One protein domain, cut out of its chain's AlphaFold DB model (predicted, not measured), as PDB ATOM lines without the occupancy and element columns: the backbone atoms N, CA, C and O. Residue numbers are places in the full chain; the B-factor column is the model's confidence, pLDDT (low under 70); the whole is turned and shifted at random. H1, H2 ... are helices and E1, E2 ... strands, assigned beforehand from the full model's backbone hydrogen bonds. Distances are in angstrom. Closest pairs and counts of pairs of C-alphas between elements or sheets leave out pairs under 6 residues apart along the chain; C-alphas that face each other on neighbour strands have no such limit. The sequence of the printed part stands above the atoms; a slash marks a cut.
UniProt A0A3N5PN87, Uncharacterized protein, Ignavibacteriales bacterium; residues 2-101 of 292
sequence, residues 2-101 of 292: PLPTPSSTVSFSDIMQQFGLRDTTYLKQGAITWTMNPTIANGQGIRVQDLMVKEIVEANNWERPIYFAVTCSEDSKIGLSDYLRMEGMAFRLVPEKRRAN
ATOM      1  N   PRO A   2      42.178 -11.459  -0.658       89.25
ATOM      2  CA  PRO A   2      42.659 -10.883  -1.917       89.25
ATOM      3  C   PRO A   2      42.989  -9.396  -1.780       89.25
ATOM      4  O   PRO A   2      42.321  -8.686  -1.031       89.25
ATOM      5  N   LEU A   3      44.028  -8.928  -2.464       90.56
ATOM      6  CA  LEU A   3      44.398  -7.512  -2.499       90.56
ATOM      7  C   LEU A   3      43.482  -6.734  -3.455       90.56
ATOM      8  O   LEU A   3      42.944  -7.331  -4.392       90.56
ATOM      9  N   PRO A   4      43.319  -5.410  -3.265       86.75
ATOM     10  CA  PRO A   4      42.611  -4.584  -4.234       86.75
ATOM     11  C   PRO A   4      43.306  -4.687  -5.593       86.75
ATOM     12  O   PRO A   4      44.530  -4.559  -5.683       86.75
ATOM     13  N   THR A   5      42.529  -4.910  -6.649       85.19
ATOM     14  CA  THR A   5      43.037  -4.968  -8.023       85.19
ATOM     15  C   THR A   5      42.469  -3.811  -8.839       85.19
ATOM     16  O   THR A   5      41.322  -3.417  -8.614       85.19
ATOM     17  N   PRO A   6      43.252  -3.235  -9.767       82.62
ATOM     18  CA  PRO A   6      42.729  -2.231 -10.680       82.62
ATOM     19  C   PRO A   6      41.611  -2.807 -11.543       82.62
ATOM     20  O   PRO A   6      41.627  -3.985 -11.908       82.62
ATOM     21  N   SER A   7      40.679  -1.947 -11.923       85.62
ATOM     22  CA  SER A   7      39.575  -2.258 -12.826       85.62
ATOM     23  C   SER A   7      39.555  -1.266 -13.992       85.62
ATOM     24  O   SER A   7      40.423  -0.402 -14.112       85.62
ATOM     25  N   SER A   8      38.546  -1.356 -14.860       83.69
ATOM     26  CA  SER A   8      38.325  -0.358 -15.914       83.69
ATOM     27  C   SER A   8      38.038   1.051 -15.374       83.69
ATOM     28  O   SER A   8      38.165   2.015 -16.125       83.69
ATOM     29  N   THR A   9      37.656   1.180 -14.099       85.44
ATOM     30  CA  THR A   9      37.283   2.451 -13.454       85.44
ATOM     31  C   THR A   9      38.174   2.844 -12.277       85.44
ATOM     32  O   THR A   9      38.074   3.974 -11.812       85.44
ATOM     33  N   VAL A  10      39.039   1.945 -11.795       85.19
ATOM     34  CA  VAL A  10      39.944   2.182 -10.661       85.19
ATOM     35  C   VAL A  10      41.366   1.852 -11.095       85.19
ATOM     36  O   VAL A  10      41.678   0.700 -11.393       85.19
ATOM     37  N   SER A  11      42.241   2.853 -11.129       88.06
ATOM     38  CA  SER A  11      43.650   2.686 -11.484       88.06
ATOM     39  C   SER A  11      44.505   2.239 -10.291       88.06
ATOM     40  O   SER A  11      44.106   2.330  -9.130       88.06
ATOM     41  N   PHE A  12      45.745   1.812 -10.559       86.19
ATOM     42  CA  PHE A  12      46.728   1.570  -9.495       86.19
ATOM     43  C   PHE A  12      46.988   2.824  -8.650       86.19
ATOM     44  O   PHE A  12      47.165   2.711  -7.439       86.19
ATOM     45  N   SER A  13      46.992   4.006  -9.276       86.06
ATOM     46  CA  SER A  13      47.181   5.280  -8.577       86.06
ATOM     47  C   SER A  13      46.050   5.543  -7.583       86.06
ATOM     48  O   SER A  13      46.318   5.963  -6.460       86.06
ATOM     49  N   ASP A  14      44.806   5.234  -7.957       87.62
ATOM     50  CA  ASP A  14      43.649   5.416  -7.073       87.62
ATOM     51  C   ASP A  14      43.757   4.515  -5.837       87.62
ATOM     52  O   ASP A  14      43.549   4.970  -4.713       87.62
ATOM     53  N   ILE A  15      44.182   3.258  -6.022       87.19
ATOM     54  CA  ILE A  15      44.420   2.310  -4.920       87.19
ATOM     55  C   ILE A  15      45.550   2.813  -4.013       87.19
ATOM     56  O   ILE A  15      45.420   2.803  -2.787       87.19
ATOM     57  N   MET A  16      46.659   3.284  -4.595       87.19
ATOM     58  CA  MET A  16      47.759   3.850  -3.813       87.19
ATOM     59  C   MET A  16      47.302   5.040  -2.980       87.19
ATOM     60  O   MET A  16      47.634   5.107  -1.801       87.19
ATOM     61  N   GLN A  17      46.525   5.950  -3.563       86.62
ATOM     62  CA  GLN A  17      46.023   7.123  -2.859       86.62
ATOM     63  C   GLN A  17      45.030   6.734  -1.757       86.62
ATOM     64  O   GLN A  17      45.159   7.198  -0.625       86.62
ATOM     65  N   GLN A  18      44.079   5.841  -2.050       86.00
ATOM     66  CA  GLN A  18      43.057   5.397  -1.099       86.00
ATOM     67  C   GLN A  18      43.669   4.758   0.151       86.00
ATOM     68  O   GLN A  18      43.199   5.011   1.267       86.00
ATOM     69  N   PHE A  19      44.694   3.921  -0.025       85.81
ATOM     70  CA  PHE A  19      45.349   3.188   1.061       85.81
ATOM     71  C   PHE A  19      46.680   3.803   1.493       85.81
ATOM     72  O   PHE A  19      47.363   3.212   2.324       85.81
ATOM     73  N   GLY A  20      47.071   4.963   0.960       83.69
ATOM     74  CA  GLY A  20      48.371   5.592   1.213       83.69
ATOM     75  C   GLY A  20      49.554   4.644   0.987       83.69
ATOM     76  O   GLY A  20      50.446   4.581   1.828       83.69
ATOM     77  N   LEU A  21      49.527   3.815  -0.058       86.31
ATOM     78  CA  LEU A  21      50.579   2.820  -0.295       86.31
ATOM     79  C   LEU A  21      51.887   3.499  -0.677       86.31
ATOM     80  O   LEU A  21      51.920   4.345  -1.571       86.31
ATOM     81  N   ARG A  22      52.981   3.059  -0.053       80.81
ATOM     82  CA  ARG A  22      54.327   3.553  -0.378       80.81
ATOM     83  C   ARG A  22      54.879   2.949  -1.674       80.81
ATOM     84  O   ARG A  22      55.739   3.549  -2.310       80.81
ATOM     85  N   ASP A  23      54.400   1.765  -2.053       79.62
ATOM     86  CA  ASP A  23      54.863   1.011  -3.221       79.62
ATOM     87  C   ASP A  23      53.728   0.137  -3.799       79.62
ATOM     88  O   ASP A  23      52.972  -0.491  -3.061       79.62
ATOM     89  N   THR A  24      53.601   0.062  -5.126       80.31
ATOM     90  CA  THR A  24      52.628  -0.826  -5.795       80.31
ATOM     91  C   THR A  24      53.046  -2.293  -5.780       80.31
ATOM     92  O   THR A  24      52.204  -3.166  -6.004       80.31
ATOM     93  N   THR A  25      54.320  -2.603  -5.509       83.12
ATOM     94  CA  THR A  25      54.813  -3.990  -5.491       83.12
ATOM     95  C   THR A  25      54.098  -4.858  -4.461       83.12
ATOM     96  O   THR A  25      53.949  -6.057  -4.698       83.12
ATOM     97  N   TYR A  26      53.567  -4.272  -3.382       81.69
ATOM     98  CA  TYR A  26      52.748  -4.990  -2.403       81.69
ATOM     99  C   TYR A  26      51.527  -5.657  -3.044       81.69
ATOM    100  O   TYR A  26      51.205  -6.790  -2.704       81.69
ATOM    101  N   LEU A  27      50.913  -5.017  -4.047       83.44
ATOM    102  CA  LEU A  27      49.738  -5.543  -4.747       83.44
ATOM    103  C   LEU A  27      50.052  -6.795  -5.583       83.44
ATOM    104  O   LEU A  27      49.163  -7.609  -5.829       83.44
ATOM    105  N   LYS A  28      51.320  -7.011  -5.967       82.75
ATOM    106  CA  LYS A  28      51.741  -8.198  -6.735       82.75
ATOM    107  C   LYS A  28      51.633  -9.501  -5.942       82.75
ATOM    108  O   LYS A  28      51.620 -10.565  -6.548       82.75
ATOM    109  N   GLN A  29      51.547  -9.429  -4.612       82.56
ATOM    110  CA  GLN A  29      51.382 -10.609  -3.754       82.56
ATOM    111  C   GLN A  29      49.996 -11.258  -3.915       82.56
ATOM    112  O   GLN A  29      49.795 -12.392  -3.489       82.56
ATOM    113  N   GLY A  30      49.035 -10.556  -4.528       87.00
ATOM    114  CA  GLY A  30      47.688 -11.045  -4.835       87.00
ATOM    115  C   GLY A  30      46.749 -11.151  -3.629       87.00
ATOM    116  O   GLY A  30      45.548 -10.945  -3.779       87.00
ATOM    117  N   ALA A  31      47.268 -11.415  -2.429       90.31
ATOM    118  CA  ALA A  31      46.500 -11.484  -1.191       90.31
ATOM    119  C   ALA A  31      47.354 -11.095   0.024       90.31
ATOM    120  O   ALA A  31      48.537 -11.426   0.078       90.31
ATOM    121  N   ILE A  32      46.736 -10.481   1.037       92.50
ATOM    122  CA  ILE A  32      47.309 -10.491   2.388       92.50
ATOM    123  C   ILE A  32      47.082 -11.863   3.025       92.50
ATOM    124  O   ILE A  32      46.009 -12.472   2.889       92.50
ATOM    125  N   THR A  33      48.092 -12.330   3.753       91.75
ATOM    126  CA  THR A  33      48.062 -13.569   4.533       91.75
ATOM    127  C   THR A  33      48.459 -13.276   5.971       91.75
ATOM    128  O   THR A  33      49.400 -12.519   6.230       91.75
ATOM    129  N   TRP A  34      47.724 -13.859   6.912       93.31
ATOM    130  CA  TRP A  34      47.995 -13.748   8.338       93.31
ATOM    131  C   TRP A  34      47.614 -15.049   9.044       93.31
ATOM    132  O   TRP A  34      46.858 -15.863   8.508       93.31
ATOM    133  N   THR A  35      48.147 -15.242  10.247       91.94
ATOM    134  CA  THR A  35      47.854 -16.406  11.084       91.94
ATOM    135  C   THR A  35      47.043 -15.960  12.289       91.94
ATOM    136  O   THR A  35      47.515 -15.165  13.099       91.94
ATOM    137  N   MET A  36      45.831 -16.496  12.421       90.75
ATOM    138  CA  MET A  36      45.005 -16.304  13.607       90.75
ATOM    139  C   MET A  36      45.392 -17.347  14.658       90.75
ATOM    140  O   MET A  36      44.968 -18.500  14.591       90.75
ATOM    141  N   ASN A  37      46.249 -16.947  15.597       87.69
ATOM    142  CA  ASN A  37      46.661 -17.801  16.710       87.69
ATOM    143  C   ASN A  37      45.485 -18.051  17.676       87.69
ATOM    144  O   ASN A  37      44.582 -17.215  17.755       87.69
ATOM    145  N   PRO A  38      45.492 -19.157  18.445       87.50
ATOM    146  CA  PRO A  38      44.523 -19.366  19.516       87.50
ATOM    147  C   PRO A  38      44.510 -18.177  20.483       87.50
ATOM    148  O   PRO A  38      45.553 -17.756  20.978       87.50
ATOM    149  N   THR A  39      43.326 -17.644  20.760       81.69
ATOM    150  CA  THR A  39      43.140 -16.451  21.602       81.69
ATOM    151  C   THR A  39      42.683 -16.804  23.014       81.69
ATOM    152  O   THR A  39      42.538 -15.928  23.861       81.69
ATOM    153  N   ILE A  40      42.429 -18.077  23.314       82.88
ATOM    154  CA  ILE A  40      42.090 -18.543  24.663       82.88
ATOM    155  C   ILE A  40      43.373 -18.976  25.380       82.88
ATOM    156  O   ILE A  40      44.200 -19.672  24.796       82.88
ATOM    157  N   ALA A  41      43.512 -18.606  26.658       70.12
ATOM    158  CA  ALA A  41      44.730 -18.767  27.465       70.12
ATOM    159  C   ALA A  41      45.319 -20.195  27.509       70.12
ATOM    160  O   ALA A  41      46.514 -20.351  27.729       70.12
ATOM    161  N   ASN A  42      44.512 -21.229  27.240       73.94
ATOM    162  CA  ASN A  42      44.944 -22.633  27.227       73.94
ATOM    163  C   ASN A  42      45.361 -23.141  25.829       73.94
ATOM    164  O   ASN A  42      45.569 -24.338  25.647       73.94
ATOM    165  N   GLY A  43      45.446 -22.260  24.825       67.81
ATOM    166  CA  GLY A  43      46.011 -22.563  23.504       67.81
ATOM    167  C   GLY A  43      45.138 -23.407  22.567       67.81
ATOM    168  O   GLY A  43      45.616 -23.820  21.517       67.81
ATOM    169  N   GLN A  44      43.872 -23.671  22.912       79.12
ATOM    170  CA  GLN A  44      43.012 -24.620  22.182       79.12
ATOM    171  C   GLN A  44      41.706 -24.020  21.637       79.12
ATOM    172  O   GLN A  44      40.751 -24.749  21.378       79.12
ATOM    173  N   GLY A  45      41.620 -22.703  21.450       83.38
ATOM    174  CA  GLY A  45      40.403 -22.134  20.881       83.38
ATOM    175  C   GLY A  45      40.496 -20.680  20.461       83.38
ATOM    176  O   GLY A  45      41.426 -19.955  20.820       83.38
ATOM    177  N   ILE A  46      39.487 -20.297  19.691       88.50
ATOM    178  CA  ILE A  46      39.229 -18.949  19.194       88.50
ATOM    179  C   ILE A  46      37.886 -18.494  19.762       88.50
ATOM    180  O   ILE A  46      36.983 -19.311  19.970       88.50
ATOM    181  N   ARG A  47      37.752 -17.207  20.064       90.06
ATOM    182  CA  ARG A  47      36.527 -16.645  20.636       90.06
ATOM    183  C   ARG A  47      35.585 -16.231  19.505       90.06
ATOM    184  O   ARG A  47      36.014 -15.934  18.392       90.06
ATOM    185  N   VAL A  48      34.290 -16.134  19.804       92.69
ATOM    186  CA  VAL A  48      33.272 -15.681  18.831       92.69
ATOM    187  C   VAL A  48      33.597 -14.288  18.276       92.69
ATOM    188  O   VAL A  48      33.433 -14.039  17.087       92.69
ATOM    189  N   GLN A  49      34.124 -13.396  19.115       92.19
ATOM    190  CA  GLN A  49      34.574 -12.065  18.696       92.19
ATOM    191  C   GLN A  49      35.698 -12.105  17.644       92.19
ATOM    192  O   GLN A  49      35.721 -11.256  16.760       92.19
ATOM    193  N   ASP A  50      36.582 -13.104  17.678       92.31
ATOM    194  CA  ASP A  50      37.686 -13.218  16.714       92.31
ATOM    195  C   ASP A  50      37.163 -13.669  15.344       92.31
ATOM    196  O   ASP A  50      37.572 -13.144  14.308       92.31
ATOM    197  N   LEU A  51      36.191 -14.592  15.344       93.62
ATOM    198  CA  LEU A  51      35.463 -14.998  14.139       93.62
ATOM    199  C   LEU A  51      34.713 -13.818  13.516       93.62
ATOM    200  O   LEU A  51      34.785 -13.628  12.306       93.62
ATOM    201  N   MET A  52      34.072 -12.982  14.337       94.88
ATOM    202  CA  MET A  52      33.406 -11.765  13.867       94.88
ATOM    203  C   MET A  52      34.389 -10.805  13.185       94.88
ATOM    204  O   MET A  52      34.099 -10.305  12.101       94.88
ATOM    205  N   VAL A  53      35.565 -10.564  13.779       94.81
ATOM    206  CA  VAL A  53      36.596  -9.714  13.156       94.81
ATOM    207  C   VAL A  53      37.054 -10.308  11.823       94.81
ATOM    208  O   VAL A  53      37.139  -9.581  10.834       94.81
ATOM    209  N   LYS A  54      37.304 -11.623  11.769       94.62
ATOM    210  CA  LYS A  54      37.673 -12.319  10.528       94.62
ATOM    211  C   LYS A  54      36.608 -12.132   9.445       94.62
ATOM    212  O   LYS A  54      36.955 -11.768   8.325       94.62
ATOM    213  N   GLU A  55      35.337 -12.355   9.773       95.62
ATOM    214  CA  GLU A  55      34.228 -12.216   8.824       95.62
ATOM    215  C   GLU A  55      34.068 -10.776   8.329       95.62
ATOM    216  O   GLU A  55      33.923 -10.569   7.127       95.62
ATOM    217  N   ILE A  56      34.178  -9.776   9.213       95.19
ATOM    218  CA  ILE A  56      34.168  -8.357   8.820       95.19
ATOM    219  C   ILE A  56      35.300  -8.070   7.828       95.19
ATOM    220  O   ILE A  56      35.072  -7.439   6.798       95.19
ATOM    221  N   VAL A  57      36.516  -8.534   8.122       94.62
ATOM    222  CA  VAL A  57      37.694  -8.296   7.278       94.62
ATOM    223  C   VAL A  57      37.546  -8.959   5.909       94.62
ATOM    224  O   VAL A  57      37.783  -8.313   4.890       94.62
ATOM    225  N   GLU A  58      37.127 -10.222   5.867       92.94
ATOM    226  CA  GLU A  58      36.989 -10.979   4.620       92.94
ATOM    227  C   GLU A  58      35.807 -10.509   3.763       92.94
ATOM    228  O   GLU A  58      35.949 -10.422   2.544       92.94
ATOM    229  N   ALA A  59      34.669 -10.170   4.377       94.38
ATOM    230  CA  ALA A  59      33.473  -9.735   3.657       94.38
ATOM    231  C   ALA A  59      33.568  -8.289   3.146       94.38
ATOM    232  O   ALA A  59      32.923  -7.949   2.161       94.38
ATOM    233  N   ASN A  60      34.372  -7.436   3.789       92.69
ATOM    234  CA  ASN A  60      34.490  -6.022   3.428       92.69
ATOM    235  C   ASN A  60      35.106  -5.786   2.040       92.69
ATOM    236  O   ASN A  60      34.889  -4.721   1.475       92.69
ATOM    237  N   ASN A  61      35.903  -6.727   1.512       88.94
ATOM    238  CA  ASN A  61      36.526  -6.652   0.178       88.94
ATOM    239  C   ASN A  61      37.146  -5.276  -0.166       88.94
ATOM    240  O   ASN A  61      37.066  -4.799  -1.295       88.94
ATOM    241  N   TRP A  62      37.750  -4.617   0.829       91.12
ATOM    242  CA  TRP A  62      38.338  -3.275   0.724       91.12
ATOM    243  C   TRP A  62      37.373  -2.125   0.369       91.12
ATOM    244  O   TRP A  62      37.832  -1.017   0.087       91.12
ATOM    245  N   GLU A  63      36.057  -2.337   0.439       89.88
ATOM    246  CA  GLU A  63      35.046  -1.315   0.133       89.88
ATOM    247  C   GLU A  63      34.991  -0.206   1.190       89.88
ATOM    248  O   GLU A  63      34.761   0.960   0.865       89.88
ATOM    249  N   ARG A  64      35.220  -0.546   2.466       91.94
ATOM    250  CA  ARG A  64      35.264   0.414   3.580       91.94
ATOM    251  C   ARG A  64      36.582   0.315   4.344       91.94
ATOM    252  O   ARG A  64      37.164  -0.768   4.439       91.94
ATOM    253  N   PRO A  65      37.085   1.422   4.914       93.50
ATOM    254  CA  PRO A  65      38.270   1.351   5.751       93.50
ATOM    255  C   PRO A  65      37.937   0.647   7.075       93.50
ATOM    256  O   PRO A  65      36.962   0.986   7.745       93.50
ATOM    257  N   ILE A  66      38.765  -0.326   7.454       95.75
ATOM    258  CA  ILE A  66      38.659  -1.042   8.730       95.75
ATOM    259  C   ILE A  66      39.699  -0.467   9.686       95.75
ATOM    260  O   ILE A  66      40.877  -0.372   9.336       95.75
ATOM    261  N   TYR A  67      39.257  -0.112  10.891       96.12
ATOM    262  CA  TYR A  67      40.108   0.440  11.935       96.12
ATOM    263  C   TYR A  67      40.022  -0.370  13.227       96.12
ATOM    264  O   TYR A  67      38.947  -0.803  13.633       96.12
ATOM    265  N   PHE A  68      41.161  -0.493  13.902       96.31
ATOM    266  CA  PHE A  68      41.292  -1.036  15.251       96.31
ATOM    267  C   PHE A  68      41.738   0.080  16.192       96.31
ATOM    268  O   PHE A  68      42.655   0.834  15.866       96.31
ATOM    269  N   ALA A  69      41.124   0.202  17.367       94.06
ATOM    270  CA  ALA A  69      41.551   1.199  18.346       94.06
ATOM    271  C   ALA A  69      42.957   0.877  18.877       94.06
ATOM    272  O   ALA A  69      43.325  -0.290  19.028       94.06
ATOM    273  N   VAL A  70      43.738   1.907  19.228       91.38
ATOM    274  CA  VAL A  70      45.084   1.703  19.804       91.38
ATOM    275  C   VAL A  70      45.073   0.983  21.154       91.38
ATOM    276  O   VAL A  70      46.089   0.432  21.563       91.38
ATOM    277  N   THR A  71      43.921   0.962  21.823       89.62
ATOM    278  CA  THR A  71      43.693   0.294  23.108       89.62
ATOM    279  C   THR A  71      43.269  -1.169  22.967       89.62
ATOM    280  O   THR A  71      43.135  -1.854  23.978       89.62
ATOM    281  N   CYS A  72      43.022  -1.661  21.748       90.88
ATOM    282  CA  CYS A  72      42.748  -3.077  21.523       90.88
ATOM    283  C   CYS A  72      44.024  -3.897  21.747       90.88
ATOM    284  O   CYS A  72      45.083  -3.580  21.197       90.88
ATOM    285  N   SER A  73      43.902  -4.969  22.524       88.12
ATOM    286  CA  SER A  73      44.977  -5.926  22.768       88.12
ATOM    287  C   SER A  73      45.375  -6.674  21.489       88.12
ATOM    288  O   SER A  73      44.590  -6.780  20.545       88.12
ATOM    289  N   GLU A  74      46.611  -7.179  21.437       89.19
ATOM    290  CA  GLU A  74      47.143  -7.854  20.240       89.19
ATOM    291  C   GLU A  74      46.362  -9.122  19.859       89.19
ATOM    292  O   GLU A  74      46.164  -9.388  18.677       89.19
ATOM    293  N   ASP A  75      45.849  -9.871  20.838       87.50
ATOM    294  CA  ASP A  75      45.006 -11.052  20.606       87.50
ATOM    295  C   ASP A  75      43.697 -10.702  19.877       87.50
ATOM    296  O   ASP A  75      43.263 -11.446  19.001       87.50
ATOM    297  N   SER A  76      43.124  -9.525  20.151       88.69
ATOM    298  CA  SER A  76      41.902  -9.038  19.492       88.69
ATOM    299  C   SER A  76      42.121  -8.620  18.029       88.69
ATOM    300  O   SER A  76      41.157  -8.395  17.299       88.69
ATOM    301  N   LYS A  77      43.377  -8.491  17.581       93.00
ATOM    302  CA  LYS A  77      43.736  -8.116  16.200       93.00
ATOM    303  C   LYS A  77      43.870  -9.330  15.280       93.00
ATOM    304  O   LYS A  77      44.234  -9.167  14.119       93.00
ATOM    305  N   ILE A  78      43.614 -10.538  15.792       93.50
ATOM    306  CA  ILE A  78      43.569 -11.810  15.054       93.50
ATOM    307  C   ILE A  78      44.805 -12.110  14.185       93.50
ATOM    308  O   ILE A  78      44.707 -12.867  13.226       93.50
ATOM    309  N   GLY A  79      45.968 -11.532  14.512       93.31
ATOM    310  CA  GLY A  79      47.219 -11.689  13.754       93.31
ATOM    311  C   GLY A  79      47.434 -10.682  12.616       93.31
ATOM    312  O   GLY A  79      48.390 -10.819  11.856       93.31
ATOM    313  N   LEU A  80      46.585  -9.658  12.493       95.56
ATOM    314  CA  LEU A  80      46.687  -8.633  11.447       95.56
ATOM    315  C   LEU A  80      47.730  -7.546  11.730       95.56
ATOM    316  O   LEU A  80      47.883  -6.657  10.902       95.56
ATOM    317  N   SER A  81      48.450  -7.583  12.855       93.25
ATOM    318  CA  SER A  81      49.316  -6.485  13.320       93.25
ATOM    319  C   SER A  81      50.341  -6.000  12.285       93.25
ATOM    320  O   SER A  81      50.605  -4.803  12.211       93.25
ATOM    321  N   ASP A  82      50.846  -6.885  11.421       93.94
ATOM    322  CA  ASP A  82      51.756  -6.520  10.324       93.94
ATOM    323  C   ASP A  82      51.094  -5.693   9.205       93.94
ATOM    324  O   ASP A  82      51.793  -5.114   8.384       93.94
ATOM    325  N   TYR A  83      49.768  -5.625   9.151       95.31
ATOM    326  CA  TYR A  83      48.985  -4.881   8.155       95.31
ATOM    327  C   TYR A  83      48.211  -3.713   8.782       95.31
ATOM    328  O   TYR A  83      47.358  -3.103   8.139       95.31
ATOM    329  N   LEU A  84      48.482  -3.405  10.053       95.94
ATOM    330  CA  LEU A  84      47.806  -2.364  10.816       95.94
ATOM    331  C   LEU A  84      48.693  -1.119  10.920       95.94
ATOM    332  O   LEU A  84      49.582  -1.041  11.766       95.94
ATOM    333  N   ARG A  85      48.430  -0.127  10.064       96.12
ATOM    334  CA  ARG A  85      49.174   1.140  10.031       96.12
ATOM    335  C   ARG A  85      48.508   2.188  10.918       96.12
ATOM    336  O   ARG A  85      47.309   2.427  10.796       96.12
ATOM    337  N   MET A  86      49.256   2.830  11.813       95.69
ATOM    338  CA  MET A  86      48.689   3.836  12.724       95.69
ATOM    339  C   MET A  86      48.389   5.149  11.990       95.69
ATOM    340  O   MET A  86      49.273   5.717  11.355       95.69
ATOM    341  N   GLU A  87      47.170   5.672  12.133       93.75
ATOM    342  CA  GLU A  87      46.748   6.959  11.546       93.75
ATOM    343  C   GLU A  87      46.287   7.964  12.621       93.75
ATOM    344  O   GLU A  87      45.623   8.954  12.334       93.75
ATOM    345  N   GLY A  88      46.607   7.721  13.893       91.62
ATOM    346  CA  GLY A  88      46.126   8.514  15.024       91.62
ATOM    347  C   GLY A  88      45.882   7.630  16.232       91.62
ATOM    348  O   GLY A  88      46.712   6.803  16.595       91.62
ATOM    349  N   MET A  89      44.689   7.756  16.807       92.19
ATOM    350  CA  MET A  89      44.207   6.895  17.895       92.19
ATOM    351  C   MET A  89      43.616   5.566  17.390       92.19
ATOM    352  O   MET A  89      42.969   4.836  18.144       92.19
ATOM    353  N   ALA A  90      43.847   5.239  16.119       94.25
ATOM    354  CA  ALA A  90      43.426   3.997  15.498       94.25
ATOM    355  C   ALA A  90      44.473   3.500  14.491       94.25
ATOM    356  O   ALA A  90      45.216   4.281  13.890       94.25
ATOM    357  N   PHE A  91      44.496   2.187  14.303       96.19
ATOM    358  CA  PHE A  91      45.244   1.499  13.270       96.19
ATOM    359  C   PHE A  91      44.320   1.147  12.112       96.19
ATOM    360  O   PHE A  91      43.316   0.470  12.321       96.19
ATOM    361  N   ARG A  92      44.666   1.571  10.902       96.50
ATOM    362  CA  ARG A  92      43.969   1.198   9.676       96.50
ATOM    363  C   ARG A  92      44.516  -0.119   9.142       96.50
ATOM    364  O   ARG A  92      45.732  -0.272   9.026       96.50
ATOM    365  N   LEU A  93      43.632  -1.032   8.752       96.06
ATOM    366  CA  LEU A  93      44.014  -2.182   7.939       96.06
ATOM    367  C   LEU A  93      44.372  -1.714   6.525       96.06
ATOM    368  O   LEU A  93      43.541  -1.118   5.834       96.06
ATOM    369  N   VAL A  94      45.603  -1.990   6.101       95.12
ATOM    370  CA  VAL A  94      46.127  -1.614   4.783       95.12
ATOM    371  C   VAL A  94      46.638  -2.841   4.015       95.12
ATOM    372  O   VAL A  94      47.031  -3.831   4.628       95.12
ATOM    373  N   PRO A  95      46.669  -2.798   2.670       92.88
ATOM    374  CA  PRO A  95      47.213  -3.885   1.857       92.88
ATOM    375  C   PRO A  95      48.753  -3.963   1.870       92.88
ATOM    376  O   PRO A  95      49.336  -4.841   1.238       92.88
ATOM    377  N   GLU A  96      49.423  -3.044   2.569       91.75
ATOM    378  CA  GLU A  96      50.874  -3.016   2.753       91.75
ATOM    379  C   GLU A  96      51.273  -3.799   4.007       91.75
ATOM    380  O   GLU A  96      50.747  -3.555   5.093       91.75
ATOM    381  N   LYS A  97      52.240  -4.713   3.867       91.94
ATOM    382  CA  LYS A  97      52.848  -5.393   5.013       91.94
ATOM    383  C   LYS A  97      53.984  -4.548   5.587       91.94
ATOM    384  O   LYS A  97      54.879  -4.125   4.851       91.94
ATOM    385  N   ARG A  98      53.987  -4.371   6.905       92.25
ATOM    386  CA  ARG A  98      55.042  -3.716   7.677       92.25
ATOM    387  C   ARG A  98      56.404  -4.348   7.393       92.25
ATOM    388  O   ARG A  98      56.559  -5.570   7.400       92.25
ATOM    389  N   ARG A  99      57.417  -3.501   7.203       89.94
ATOM    390  CA  ARG A  99      58.821  -3.922   7.108       89.94
ATOM    391  C   ARG A  99      59.446  -4.012   8.499       89.94
ATOM    392  O   ARG A  99      59.066  -3.281   9.413       89.94
ATOM    393  N   ALA A 100      60.432  -4.892   8.655       87.81
ATOM    394  CA  ALA A 100      61.205  -4.960   9.891       87.81
ATOM    395  C   ALA A 100      61.836  -3.592  10.203       87.81
ATOM    396  O   ALA A 100      62.327  -2.918   9.299       87.81
ATOM    397  N   ASN A 101      61.817  -3.203  11.480       83.94
ATOM    398  CA  ASN A 101      62.336  -1.926  11.994       83.94
ATOM    399  C   ASN A 101      61.647  -0.653  11.465       83.94
ATOM    400  O   ASN A 101      62.089   0.445  11.791       83.94
TER     401      ASN A 101
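What this domain is: This is residues 2 to 101 of the 292 residues of an uncharacterized protein of Ignavibacteriales bacterium (UniProt A0A3N5PN87). A small three-stranded antiparallel sheet and the four-residue helix H4 make the middle of an elongated domain, with the short helices H1 and H2 at one end; the stretch 30 to 47 runs from H2 to the other end, and H3, the longest helix, runs back. The printed part has 100 residues, in the order H1, H2, H3, E1, H4, E2, E3, with the sheet order E1 - E3 - E2. The class is mixed, helices and strands, with under half of the residues in named elements. The whole is compact, with a radius of gyration of the C-alphas of 14.4 A, and spans 47 by 26 by 22 A.

Where its parts are: H1 is residues 12 to 19, 10.8 A long, from C-alpha 12 at (46.728, 1.570, -9.495). H2 is residues 24 to 29, 10.1 A. H3 is residues 48 to 59, 16.3 A. E1 is residues 67 to 69, 6.6 A, H4 residues 74 to 77, 5.3 A, and E2 residues 84 to 86, 6.5 A. E3 is residues 90 to 93, 9.8 A, ending at C-alpha 93 (44.014, -2.182, 7.939).

How they stand to each other: H1 and H2 are close but not clearly touching, about perpendicular at 89 degrees; their closest C-alphas, Met 16 and Thr 24, are 7.0 A apart. H3 touches H4 with residues 49 to 53 alone, the closest C-alphas being those of Asp 50 and Ser 76, 6.6 A apart. E1 and E3 are antiparallel at 148 degrees, with N 68 and O 91 at 2.8 A. E2 and E3 form an antiparallel hairpin, with N 85 and O 92 at 2.9 A. E1, H4 and E2 make a split strand-helix-strand unit, two strands running the same way with E3 between them, and its crossover is right-handed. H4 is only just not on the sheet, with 4 pairs of C-alphas within 10 A. Every O i to N i+4 pair is within hydrogen-bond range in H1 and H3; H2 has 0 of 2, but 3 of 3 O i to N i+3 pairs, and H4 is too short for an O i to N i+4 pair.

The domain as a whole: The C-alphas of Ser 8 and Asn 42, the two farthest apart, are 49.0 A apart. The printed part has no cut, and the link from H2 to H3, 18 residues, is long. Mean pLDDT of the printed part is 89.2, with residue 43 under 70.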